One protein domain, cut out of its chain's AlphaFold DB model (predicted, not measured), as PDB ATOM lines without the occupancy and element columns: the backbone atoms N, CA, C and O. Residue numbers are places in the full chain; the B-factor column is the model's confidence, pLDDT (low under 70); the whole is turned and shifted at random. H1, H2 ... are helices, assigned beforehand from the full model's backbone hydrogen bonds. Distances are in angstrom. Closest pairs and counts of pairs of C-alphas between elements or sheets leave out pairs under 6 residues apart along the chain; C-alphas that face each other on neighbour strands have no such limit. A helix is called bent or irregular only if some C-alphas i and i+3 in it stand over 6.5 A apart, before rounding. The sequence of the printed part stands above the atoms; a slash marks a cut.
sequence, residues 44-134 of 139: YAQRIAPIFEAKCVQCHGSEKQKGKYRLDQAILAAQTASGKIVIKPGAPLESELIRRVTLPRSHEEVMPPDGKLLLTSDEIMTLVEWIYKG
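Overview. This is residues 44 to 134 of the 139 residues of the protein "Cytochrome c domain-containing protein" of Verrucomicrobia bacterium (UniProt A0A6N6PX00). There is little regular structure here: helix H3 has H1 packed on it at a steep angle and H2 beside it as a helical hairpin, while long loops, residues 56 to 95 and 103 to 120, make much of the rest. The printed part has 91 residues with three named helices, H1, H2, H3 in chain order, and no named strand; the class is all helix, with 31 residues in the helices. It is compact and rounded, with a radius of gyration of the C-alphas of 12.0 A and spans of 31 by 26 by 24 A.

Arrangement. Start at H3, residues 121 to 132. It touches H1, residues 44 to 55, closest at the C-alphas of Leu 127 and Ile 48, 6.8 A apart, at a steep tilt of 54 degrees, opposite ways. With residues 124 to 128 alone H3 touches H2, residues 96 to 102, closest at the C-alphas of Val 128 and Ile 98, 7.1 A apart; this hairpin has a shallow tilt of 21 degrees, opposite ways. H1 and H2 are apart. Every O i to N i+4 pair is within hydrogen-bond range in H2 and H3, and 5 of 8 in H1.

Along the chain. Find C-alpha 121 at (203.352, 260.078, 194.453); from there H3 runs 16.2 A to C-alpha 132. H1 starts at C-alpha 44, (220.984, 259.913, 193.866), and spans 15.2 A; it is only just irregular, with C-alphas 46 and 49 6.7 A apart. H2 spans 10.0 A.

Size, cuts and confidence. The C-alphas of Ala 45 and Ser 106, the two farthest apart, are 31.6 A apart. Both links are long, and the printed part has no cut. Look for low confidence, pLDDT under 70, at residues 74 to 78.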
ATOM      1  N   TYR A  44     221.205 261.348 193.897       90.25
ATOM      2  CA  TYR A  44     220.984 259.913 193.866       90.25
ATOM      3  C   TYR A  44     221.090 259.289 195.263       90.25
ATOM      4  O   TYR A  44     220.144 258.631 195.695       90.25
ATOM      5  N   ALA A  45     222.194 259.517 195.979       89.81
ATOM      6  CA  ALA A  45     222.423 258.952 197.306       89.81
ATOM      7  C   ALA A  45     221.352 259.396 198.317       89.81
ATOM      8  O   ALA A  45     220.807 258.560 199.032       89.81
ATOM      9  N   GLN A  46     220.965 260.674 198.301       91.12
ATOM     10  CA  GLN A  46     219.989 261.214 199.252       91.12
ATOM     11  C   GLN A  46     218.541 260.822 198.941       91.12
ATOM     12  O   GLN A  46     217.725 260.678 199.851       91.12
ATOM     13  N   ARG A  47     218.169 260.740 197.656       92.75
ATOM     14  CA  ARG A  47     216.752 260.700 197.244       92.75
ATOM     15  C   ARG A  47     216.356 259.437 196.498       92.75
ATOM     16  O   ARG A  47     215.208 259.027 196.605       92.75
ATOM     17  N   ILE A  48     217.270 258.820 195.754       93.12
ATOM     18  CA  ILE A  48     216.963 257.679 194.879       93.12
ATOM     19  C   ILE A  48     217.351 256.360 195.535       93.12
ATOM     20  O   ILE A  48     216.534 255.439 195.585       93.12
ATOM     21  N   ALA A  49     218.562 256.278 196.089       91.62
ATOM     22  CA  ALA A  49     219.059 255.070 196.737       91.62
ATOM     23  C   ALA A  49     218.127 254.564 197.858       91.62
ATOM     24  O   ALA A  49     217.794 253.377 197.826       91.62
ATOM     25  N   PRO A  50     217.581 255.417 198.755       93.38
ATOM     26  CA  PRO A  50     216.674 254.951 199.805       93.38
ATOM     27  C   PRO A  50     215.370 254.356 199.256       93.38
ATOM     28  O   PRO A  50     214.849 253.386 199.807       93.38
ATOM     29  N   ILE A  51     214.850 254.892 198.142       94.81
ATOM     30  CA  ILE A  51     213.645 254.363 197.483       94.81
ATOM     31  C   ILE A  51     213.931 252.963 196.932       94.81
ATOM     32  O   ILE A  51     213.148 252.033 197.146       94.81
ATOM     33  N   PHE A  52     215.057 252.796 196.233       93.50
ATOM     34  CA  PHE A  52     215.435 251.504 195.669       93.50
ATOM     35  C   PHE A  52     215.724 250.467 196.744       93.50
ATOM     36  O   PHE A  52     215.231 249.341 196.637       93.50
ATOM     37  N   GLU A  53     216.450 250.833 197.794       92.38
ATOM     38  CA  GLU A  53     216.755 249.930 198.899       92.38
ATOM     39  C   GLU A  53     215.479 249.449 199.601       92.38
ATOM     40  O   GLU A  53     215.277 248.245 199.769       92.38
ATOM     41  N   ALA A  54     214.554 250.364 199.900       93.25
ATOM     42  CA  ALA A  54     213.320 250.031 200.602       93.25
ATOM     43  C   ALA A  54     212.321 249.217 199.760       93.25
ATOM     44  O   ALA A  54     211.574 248.403 200.310       93.25
ATOM     45  N   LYS A  55     212.249 249.450 198.438       94.50
ATOM     46  CA  LYS A  55     211.120 248.966 197.613       94.50
ATOM     47  C   LYS A  55     211.508 248.069 196.442       94.50
ATOM     48  O   LYS A  55     210.641 247.375 195.909       94.50
ATOM     49  N   CYS A  56     212.778 248.043 196.046       92.25
ATOM     50  CA  CYS A  56     213.212 247.386 194.813       92.25
ATOM     51  C   CYS A  56     214.251 246.279 195.050       92.25
ATOM     52  O   CYS A  56     214.099 245.173 194.519       92.25
ATOM     53  N   VAL A  57     215.276 246.542 195.866       91.94
ATOM     54  CA  VAL A  57     216.468 245.680 196.007       91.94
ATOM     55  C   VAL A  57     216.137 244.275 196.515       91.94
ATOM     56  O   VAL A  57     216.745 243.311 196.063       91.94
ATOM     57  N   GLN A  58     215.101 244.103 197.339       91.44
ATOM     58  CA  GLN A  58     214.689 242.775 197.816       91.44
ATOM     59  C   GLN A  58     214.406 241.761 196.682       91.44
ATOM     60  O   GLN A  58     214.556 240.552 196.866       91.44
ATOM     61  N   CYS A  59     213.946 242.234 195.518       91.81
ATOM     62  CA  CYS A  59     213.622 241.395 194.358       91.81
ATOM     63  C   CYS A  59     214.535 241.629 193.147       91.81
ATOM     64  O   CYS A  59     214.549 240.785 192.247       91.81
ATOM     65  N   HIS A  60     215.229 242.766 193.112       90.38
ATOM     66  CA  HIS A  60     216.104 243.221 192.032       90.38
ATOM     67  C   HIS A  60     217.496 243.571 192.584       90.38
ATOM     68  O   HIS A  60     218.057 244.608 192.251       90.38
ATOM     69  N   GLY A  61     218.022 242.739 193.476       88.00
ATOM     70  CA  GLY A  61     219.305 242.912 194.156       88.00
ATOM     71  C   GLY A  61     220.213 241.697 193.982       88.00
ATOM     72  O   GLY A  61     219.969 240.828 193.144       88.00
ATOM     73  N   SER A  62     221.266 241.601 194.792       88.38
ATOM     74  CA  SER A  62     222.189 240.454 194.778       88.38
ATOM     75  C   SER A  62     221.490 239.112 195.028       88.38
ATOM     76  O   SER A  62     221.735 238.153 194.297       88.38
ATOM     77  N   GLU A  63     220.606 239.057 196.026       89.38
ATOM     78  CA  GLU A  63     219.929 237.827 196.457       89.38
ATOM     79  C   GLU A  63     218.899 237.326 195.438       89.38
ATOM     80  O   GLU A  63     218.700 236.121 195.274       89.38
ATOM     81  N   LYS A  64     218.211 238.251 194.759       87.69
ATOM     82  CA  LYS A  64     217.161 237.953 193.780       87.69
ATOM     83  C   LYS A  64     217.261 238.918 192.615       87.69
ATOM     84  O   LYS A  64     217.211 240.123 192.809       87.69
ATOM     85  N   GLN A  65     217.315 238.375 191.404       87.06
ATOM     86  CA  GLN A  65     217.451 239.148 190.166       87.06
ATOM     87  C   GLN A  65     216.225 238.940 189.277       87.06
ATOM     88  O   GLN A  65     216.306 238.391 188.172       87.06
ATOM     89  N   LYS A  66     215.041 239.317 189.776       83.62
ATOM     90  CA  LYS A  66     213.816 239.227 188.972       83.62
ATOM     91  C   LYS A  66     213.970 240.075 187.710       83.62
ATOM     92  O   LYS A  66     214.476 241.190 187.744       83.62
ATOM     93  N   GLY A  67     213.557 239.527 186.571       81.56
ATOM     94  CA  GLY A  67     213.750 240.193 185.282       81.56
ATOM     95  C   GLY A  67     215.198 240.200 184.775       81.56
ATOM     96  O   GLY A  67     215.429 240.829 183.751       81.56
ATOM     97  N   LYS A  68     216.126 239.477 185.429       83.56
ATOM     98  CA  LYS A  68     217.548 239.336 185.057       83.56
ATOM     99  C   LYS A  68     218.364 240.635 185.115       83.56
ATOM    100  O   LYS A  68     219.337 240.782 184.384       83.56
ATOM    101  N   TYR A  69     217.985 241.559 185.995       84.81
ATOM    102  CA  TYR A  69     218.752 242.773 186.268       84.81
ATOM    103  C   TYR A  69     218.807 243.077 187.767       84.81
ATOM    104  O   TYR A  69     218.040 242.525 188.563       84.81
ATOM    105  N   ARG A  70     219.730 243.971 188.124       85.19
ATOM    106  CA  ARG A  70     219.974 244.465 189.478       85.19
ATOM    107  C   ARG A  70     219.810 245.982 189.519       85.19
ATOM    108  O   ARG A  70     220.195 246.658 188.573       85.19
ATOM    109  N   LEU A  71     219.220 246.486 190.597       85.62
ATOM    110  CA  LEU A  71     219.027 247.911 190.887       85.62
ATOM    111  C   LEU A  71     219.943 248.408 192.011       85.62
ATOM    112  O   LEU A  71     220.053 249.609 192.214       85.62
ATOM    113  N   ASP A  72     220.621 247.501 192.718       78.69
ATOM    114  CA  ASP A  72     221.651 247.831 193.709       78.69
ATOM    115  C   ASP A  72     223.034 248.086 193.079       78.69
ATOM    116  O   ASP A  72     223.976 248.477 193.765       78.69
ATOM    117  N   GLN A  73     223.176 247.868 191.769       73.25
ATOM    118  CA  GLN A  73     224.388 248.135 190.994       73.25
ATOM    119  C   GLN A  73     224.047 248.912 189.724       73.25
ATOM    120  O   GLN A  73     222.899 248.878 189.290       73.25
ATOM    121  N   ALA A  74     225.057 249.597 189.161       58.44
ATOM    122  CA  ALA A  74     225.011 250.448 187.964       58.44
ATOM    123  C   ALA A  74     223.774 250.204 187.078       58.44
ATOM    124  O   ALA A  74     223.699 249.248 186.310       58.44
ATOM    125  N   ILE A  75     222.794 251.089 187.248       64.94
ATOM    126  CA  ILE A  75     221.402 250.912 186.818       64.94
ATOM    127  C   ILE A  75     221.203 251.250 185.330       64.94
ATOM    128  O   ILE A  75     220.233 250.833 184.688       64.94
ATOM    129  N   LEU A  76     222.119 252.047 184.780       61.72
ATOM    130  CA  LEU A  76     221.995 252.641 183.457       61.72
ATOM    131  C   LEU A  76     222.039 251.562 182.367       61.72
ATOM    132  O   LEU A  76     222.981 250.779 182.287       61.72
ATOM    133  N   ALA A  77     221.008 251.554 181.515       57.47
ATOM    134  CA  ALA A  77     220.822 250.643 180.381       57.47
ATOM    135  C   ALA A  77     220.508 249.167 180.709       57.47
ATOM    136  O   ALA A  77     220.524 248.326 179.806       57.47
ATOM    137  N   ALA A  78     220.137 248.840 181.953       67.12
ATOM    138  CA  ALA A  78     219.585 247.523 182.258       67.12
ATOM    139  C   ALA A  78     218.305 247.255 181.442       67.12
ATOM    140  O   ALA A  78     217.429 248.119 181.313       67.12
ATOM    141  N   GLN A  79     218.185 246.042 180.906       75.44
ATOM    142  CA  GLN A  79     216.990 245.583 180.202       75.44
ATOM    143  C   GLN A  79     216.217 244.597 181.076       75.44
ATOM    144  O   GLN A  79     216.789 243.769 181.784       75.44
ATOM    145  N   THR A  80     214.894 244.681 181.013       72.06
ATOM    146  CA  THR A  80     213.996 243.651 181.540       72.06
ATOM    147  C   THR A  80     214.195 242.338 180.776       72.06
ATOM    148  O   THR A  80     214.686 242.331 179.648       72.06
ATOM    149  N   ALA A  81     213.725 241.217 181.331       72.19
ATOM    150  CA  ALA A  81     213.754 239.921 180.643       72.19
ATOM    151  C   ALA A  81     213.028 239.924 179.279       72.19
ATOM    152  O   ALA A  81     213.317 239.081 178.437       72.19
ATOM    153  N   SER A  82     212.116 240.875 179.059       74.12
ATOM    154  CA  SER A  82     211.399 241.085 177.797       74.12
ATOM    155  C   SER A  82     212.141 242.000 176.808       74.12
ATOM    156  O   SER A  82     211.566 242.371 175.791       74.12
ATOM    157  N   GLY A  83     213.378 242.415 177.105       77.62
ATOM    158  CA  GLY A  83     214.202 243.274 176.243       77.62
ATOM    159  C   GLY A  83     213.881 244.771 176.317       77.62
ATOM    160  O   GLY A  83     214.465 245.571 175.591       77.62
ATOM    161  N   LYS A  84     212.956 245.188 177.189       85.31
ATOM    162  CA  LYS A  84     212.619 246.607 177.367       85.31
ATOM    163  C   LYS A  84     213.582 247.294 178.327       85.31
ATOM    164  O   LYS A  84     213.951 246.700 179.339       85.31
ATOM    165  N   ILE A  85     213.916 248.548 178.051       89.75
ATOM    166  CA  ILE A  85     214.806 249.365 178.883       89.75
ATOM    167  C   ILE A  85     214.129 249.666 180.232       89.75
ATOM    168  O   ILE A  85     213.020 250.199 180.274       89.75
ATOM    169  N   VAL A  86     214.799 249.326 181.337       90.69
ATOM    170  CA  VAL A  86     214.287 249.550 182.701       90.69
ATOM    171  C   VAL A  86     214.228 251.045 183.006       90.69
ATOM    172  O   VAL A  86     213.175 251.561 183.379       90.69
ATOM    173  N   ILE A  87     215.349 251.738 182.795       92.00
ATOM    174  CA  ILE A  87     215.500 253.187 182.940       92.00
ATOM    175  C   ILE A  87     216.158 253.726 181.673       92.00
ATOM    176  O   ILE A  87     217.280 253.341 181.342       92.00
ATOM    177  N   LYS A  88     215.445 254.605 180.963       92.19
ATOM    178  CA  LYS A  88     215.914 255.314 179.772       92.19
ATOM    179  C   LYS A  88     216.271 256.754 180.174       92.19
ATOM    180  O   LYS A  88     215.360 257.557 180.382       92.19
ATOM    181  N   PRO A  89     217.566 257.095 180.310       91.56
ATOM    182  CA  PRO A  89     218.005 258.444 180.671       91.56
ATOM    183  C   PRO A  89     217.386 259.518 179.775       91.56
ATOM    184  O   PRO A  89     217.323 259.353 178.558       91.56
ATOM    185  N   GLY A  90     216.904 260.603 180.378       93.62
ATOM    186  CA  GLY A  90     216.231 261.707 179.690       93.62
ATOM    187  C   GLY A  90     214.781 261.424 179.277       93.62
ATOM    188  O   GLY A  90     214.069 262.347 178.894       93.62
ATOM    189  N   ALA A  91     214.312 260.176 179.381       94.88
ATOM    190  CA  ALA A  91     213.006 259.748 178.887       94.88
ATOM    191  C   ALA A  91     212.240 258.912 179.938       94.88
ATOM    192  O   ALA A  91     212.064 257.698 179.783       94.88
ATOM    193  N   PRO A  92     211.744 259.546 181.020       94.69
ATOM    194  CA  PRO A  92     211.044 258.848 182.102       94.69
ATOM    195  C   PRO A  92     209.799 258.092 181.626       94.69
ATOM    196  O   PRO A  92     209.570 256.969 182.060       94.69
ATOM    197  N   LEU A  93     209.029 258.652 180.690       93.75
ATOM    198  CA  LEU A  93     207.805 258.017 180.180       93.75
ATOM    199  C   LEU A  93     208.072 256.781 179.308       93.75
ATOM    200  O   LEU A  93     207.197 255.936 179.151       93.75
ATOM    201  N   GLU A  94     209.282 256.654 178.766       93.69
ATOM    202  CA  GLU A  94     209.720 255.478 178.006       93.69
ATOM    203  C   GLU A  94     210.451 254.449 178.890       93.69
ATOM    204  O   GLU A  94     210.922 253.424 178.398       93.69
ATOM    205  N   SER A  95     210.567 254.717 180.195       93.88
ATOM    206  CA  SER A  95     211.218 253.828 181.157       93.88
ATOM    207  C   SER A  95     210.211 252.838 181.739       93.88
ATOM    208  O   SER A  95     209.208 253.238 182.338       93.88
ATOM    209  N   GLU A  96     210.491 251.534 181.640       93.81
ATOM    210  CA  GLU A  96     209.613 250.502 182.217       93.81
ATOM    211  C   GLU A  96     209.439 250.650 183.731       93.81
ATOM    212  O   GLU A  96     208.384 250.293 184.255       93.81
ATOM    213  N   LEU A  97     210.433 251.203 184.430       94.19
ATOM    214  CA  LEU A  97     210.327 251.489 185.855       94.19
ATOM    215  C   LEU A  97     209.145 252.422 186.155       94.19
ATOM    216  O   LEU A  97     208.295 252.060 186.964       94.19
ATOM    217  N   ILE A  98     209.037 253.562 185.463       96.06
ATOM    218  CA  ILE A  98     207.945 254.529 185.677       96.06
ATOM    219  C   ILE A  98     206.601 253.931 185.275       96.06
ATOM    220  O   ILE A  98     205.623 254.071 186.008       96.06
ATOM    221  N   ARG A  99     206.555 253.203 184.154       96.25
ATOM    222  CA  ARG A  99     205.343 252.496 183.733       96.25
ATOM    223  C   ARG A  99     204.844 251.569 184.842       96.25
ATOM    224  O   ARG A  99     203.699 251.685 185.244       96.25
ATOM    225  N   ARG A 100     205.685 250.671 185.363       95.25
ATOM    226  CA  ARG A 100     205.257 249.628 186.314       95.25
ATOM    227  C   ARG A 100     204.860 250.164 187.685       95.25
ATOM    228  O   ARG A 100     203.935 249.623 188.283       95.25
ATOM    229  N   VAL A 101     205.526 251.212 188.177       96.38
ATOM    230  CA  VAL A 101     205.199 251.807 189.491       96.38
ATOM    231  C   VAL A 101     203.956 252.699 189.462       96.38
ATOM    232  O   VAL A 101     203.443 253.055 190.518       96.38
ATOM    233  N   THR A 102     203.461 253.048 188.270       96.25
ATOM    234  CA  THR A 102     202.239 253.849 188.076       96.25
ATOM    235  C   THR A 102     201.017 253.006 187.701       96.25
ATOM    236  O   THR A 102     199.907 253.535 187.635       96.25
ATOM    237  N   LEU A 103     201.188 251.697 187.479       96.12
ATOM    238  CA  LEU A 103     200.076 250.793 187.191       96.12
ATOM    239  C   LEU A 103     199.126 250.662 188.395       96.12
ATOM    240  O   LEU A 103     199.560 250.732 189.549       96.12
ATOM    241  N   PRO A 104     197.825 250.424 188.151       93.81
ATOM    242  CA  PRO A 104     196.884 250.152 189.227       93.81
ATOM    243  C   PRO A 104     197.245 248.840 189.926       93.81
ATOM    244  O   PRO A 104     197.756 247.906 189.309       93.81
ATOM    245  N   ARG A 105     196.909 248.737 191.215       91.81
ATOM    246  CA  ARG A 105     197.194 247.547 192.035       91.81
ATOM    247  C   ARG A 105     196.645 246.237 191.482       91.81
ATOM    248  O   ARG A 105     197.225 245.197 191.738       91.81
ATOM    249  N   SER A 106     195.554 246.292 190.730       92.56
ATOM    250  CA  SER A 106     194.949 245.122 190.094       92.56
ATOM    251  C   SER A 106     195.720 244.608 188.874       92.56
ATOM    252  O   SER A 106     195.373 243.553 188.348       92.56
ATOM    253  N   HIS A 107     196.723 245.338 188.379       95.25
ATOM    254  CA  HIS A 107     197.463 244.944 187.187       95.25
ATOM    255  C   HIS A 107     198.587 243.964 187.530       95.25
ATOM    256  O   HIS A 107     199.420 244.238 188.384       95.25
ATOM    257  N   GLU A 108     198.706 242.878 186.767       92.19
ATOM    258  CA  GLU A 108     199.717 241.824 186.972       92.19
ATOM    259  C   GLU A 108     201.188 242.289 186.925       92.19
ATOM    260  O   GLU A 108     202.074 241.628 187.464       92.19
ATOM    261  N   GLU A 109     201.469 243.422 186.277       92.38
ATOM    262  CA  GLU A 109     202.820 243.950 186.088       92.38
ATOM    263  C   GLU A 109     203.151 245.080 187.068       92.38
ATOM    264  O   GLU A 109     204.250 245.641 186.991       92.38
ATOM    265  N   VAL A 110     202.214 245.438 187.956       94.62
ATOM    266  CA  VAL A 110     202.423 246.494 188.945       94.62
ATOM    267  C   VAL A 110     203.609 246.151 189.836       94.62
ATOM    268  O   VAL A 110     203.795 245.011 190.268       94.62
ATOM    269  N   MET A 111     204.430 247.159 190.106       94.00
ATOM    270  CA  MET A 111     205.565 247.034 191.009       94.00
ATOM    271  C   MET A 111     205.478 248.095 192.109       94.00
ATOM    272  O   MET A 111     205.176 249.248 191.810       94.00
ATOM    273  N   PRO A 112     205.794 247.751 193.370       93.75
ATOM    274  CA  PRO A 112     206.145 246.413 193.865       93.75
ATOM    275  C   PRO A 112     204.949 245.432 193.858       93.75
ATOM    276  O   PRO A 112     203.806 245.892 193.883       93.75
ATOM    277  N   PRO A 113     205.188 244.103 193.845       91.50
ATOM    278  CA  PRO A 113     204.122 243.096 193.794       91.50
ATOM    279  C   PRO A 113     203.224 243.130 195.040       91.50
ATOM    280  O   PRO A 113     203.524 243.809 196.027       91.50
ATOM    281  N   ASP A 114     202.135 242.364 195.009       87.62
ATOM    282  CA  ASP A 114     201.181 242.293 196.117       87.62
ATOM    283  C   ASP A 114     201.838 241.971 197.466       87.62
ATOM    284  O   ASP A 114     202.824 241.234 197.571       87.62
ATOM    285  N   GLY A 115     201.288 242.575 198.523       86.19
ATOM    286  CA  GLY A 115     201.824 242.474 199.883       86.19
ATOM    287  C   GLY A 115     203.069 243.330 200.150       86.19
ATOM    288  O   GLY A 115     203.632 243.256 201.241       86.19
ATOM    289  N   LYS A 116     203.514 244.155 199.193       89.38
ATOM    290  CA  LYS A 116     204.597 245.140 199.374       89.38
ATOM    291  C   LYS A 116     204.063 246.563 199.307       89.38
ATOM    292  O   LYS A 116     203.043 246.809 198.676       89.38
ATOM    293  N   LEU A 117     204.745 247.514 199.943       89.69
ATOM    294  CA  LEU A 117     204.336 248.924 199.942       89.69
ATOM    295  C   LEU A 117     204.507 249.546 198.546       89.69
ATOM    296  O   LEU A 117     205.532 249.323 197.905       89.69
ATOM    297  N   LEU A 118     203.525 250.335 198.085       93.00
ATOM    298  CA  LEU A 118     203.695 251.141 196.869       93.00
ATOM    299  C   LEU A 118     204.645 252.296 197.113       93.00
ATOM    300  O   LEU A 118     204.852 252.747 198.242       93.00
ATOM    301  N   LEU A 119     205.157 252.815 196.007       96.12
ATOM    302  CA  LEU A 119     205.691 254.156 195.965       96.12
ATOM    303  C   LEU A 119     204.548 255.162 196.157       96.12
ATOM    304  O   LEU A 119     203.456 255.018 195.611       96.12
ATOM    305  N   THR A 120     204.815 256.171 196.968       96.62
ATOM    306  CA  THR A 120     204.008 257.380 197.075       96.62
ATOM    307  C   THR A 120     204.169 258.217 195.810       96.62
ATOM    308  O   THR A 120     205.128 258.057 195.054       96.62
ATOM    309  N   SER A 121     203.251 259.156 195.586       95.81
ATOM    310  CA  SER A 121     203.352 260.078 194.453       95.81
ATOM    311  C   SER A 121     204.651 260.895 194.475       95.81
ATOM    312  O   SER A 121     205.231 261.108 193.418       95.81
ATOM    313  N   ASP A 122     205.140 261.294 195.654       97.31
ATOM    314  CA  ASP A 122     206.396 262.048 195.797       97.31
ATOM    315  C   ASP A 122     207.625 261.218 195.394       97.31
ATOM    316  O   ASP A 122     208.473 261.679 194.632       97.31
ATOM    317  N   GLU A 123     207.682 259.952 195.817       97.69
ATOM    318  CA  GLU A 123     208.754 259.035 195.418       97.69
ATOM    319  C   GLU A 123     208.731 258.772 193.908       97.69
ATOM    320  O   GLU A 123     209.779 258.775 193.265       97.69
ATOM    321  N   ILE A 124     207.543 258.594 193.315       97.50
ATOM    322  CA  ILE A 124     207.408 258.439 191.858       97.50
ATOM    323  C   ILE A 124     207.906 259.702 191.148       97.50
ATOM    324  O   ILE A 124     208.690 259.595 190.209       97.50
ATOM    325  N   MET A 125     207.505 260.891 191.603       97.75
ATOM    326  CA  MET A 125     207.951 262.154 191.008       97.75
ATOM    327  C   MET A 125     209.461 262.364 191.153       97.75
ATOM    328  O   MET A 125     210.106 262.802 190.202       97.75
ATOM    329  N   THR A 126     210.037 261.975 192.291       96.88
ATOM    330  CA  THR A 126     211.485 261.994 192.530       96.88
ATOM    331  C   THR A 126     212.223 261.105 191.519       96.88
ATOM    332  O   THR A 126     213.226 261.521 190.936       96.88
ATOM    333  N   LEU A 127     211.701 259.905 191.236       95.94
ATOM    334  CA  LEU A 127     212.249 259.016 190.205       95.94
ATOM    335  C   LEU A 127     212.102 259.604 188.795       95.94
ATOM    336  O   LEU A 127     213.040 259.527 188.004       95.94
ATOM    337  N   VAL A 128     210.951 260.204 188.475       97.06
ATOM    338  CA  VAL A 128     210.717 260.865 187.180       97.06
ATOM    339  C   VAL A 128     211.724 261.991 186.957       97.06
ATOM    340  O   VAL A 128     212.342 262.043 185.894       97.06
ATOM    341  N   GLU A 129     211.916 262.864 187.948       96.00
ATOM    342  CA  GLU A 129     212.859 263.983 187.878       96.00
ATOM    343  C   GLU A 129     214.293 263.492 187.668       96.00
ATOM    344  O   GLU A 129     215.007 263.991 186.797       96.00
ATOM    345  N   TRP A 130     214.708 262.483 188.430       94.62
ATOM    346  CA  TRP A 130     216.037 261.901 188.301       94.62
ATOM    347  C   TRP A 130     216.283 261.306 186.915       94.62
ATOM    348  O   TRP A 130     217.307 261.597 186.293       94.62
ATOM    349  N   ILE A 131     215.336 260.524 186.389       94.12
ATOM    350  CA  ILE A 131     215.459 259.946 185.047       94.12
ATOM    351  C   ILE A 131     215.478 261.050 183.990       94.12
ATOM    352  O   ILE A 131     216.306 261.000 183.081       94.12
ATOM    353  N   TYR A 132     214.622 262.066 184.125       95.00
ATOM    354  CA  TYR A 132     214.594 263.223 183.231       95.00
ATOM    355  C   TYR A 132     215.939 263.962 183.191       95.00
ATOM    356  O   TYR A 132     216.403 264.328 182.115       95.00
ATOM    357  N   LYS A 133     216.621 264.093 184.334       92.75
ATOM    358  CA  LYS A 133     217.969 264.684 184.440       92.75
ATOM    359  C   LYS A 133     219.103 263.771 183.951       92.75
ATOM    360  O   LYS A 133     220.269 264.120 184.096       92.75
ATOM    361  N   GLY A 134     218.784 262.618 183.367       90.25
ATOM    362  CA  GLY A 134     219.771 261.698 182.799       90.25
ATOM    363  C   GLY A 134     220.126 260.512 183.694       90.25
ATOM    364  O   GLY A 134     221.071 259.797 183.378       90.25
TER     365      GLY A 134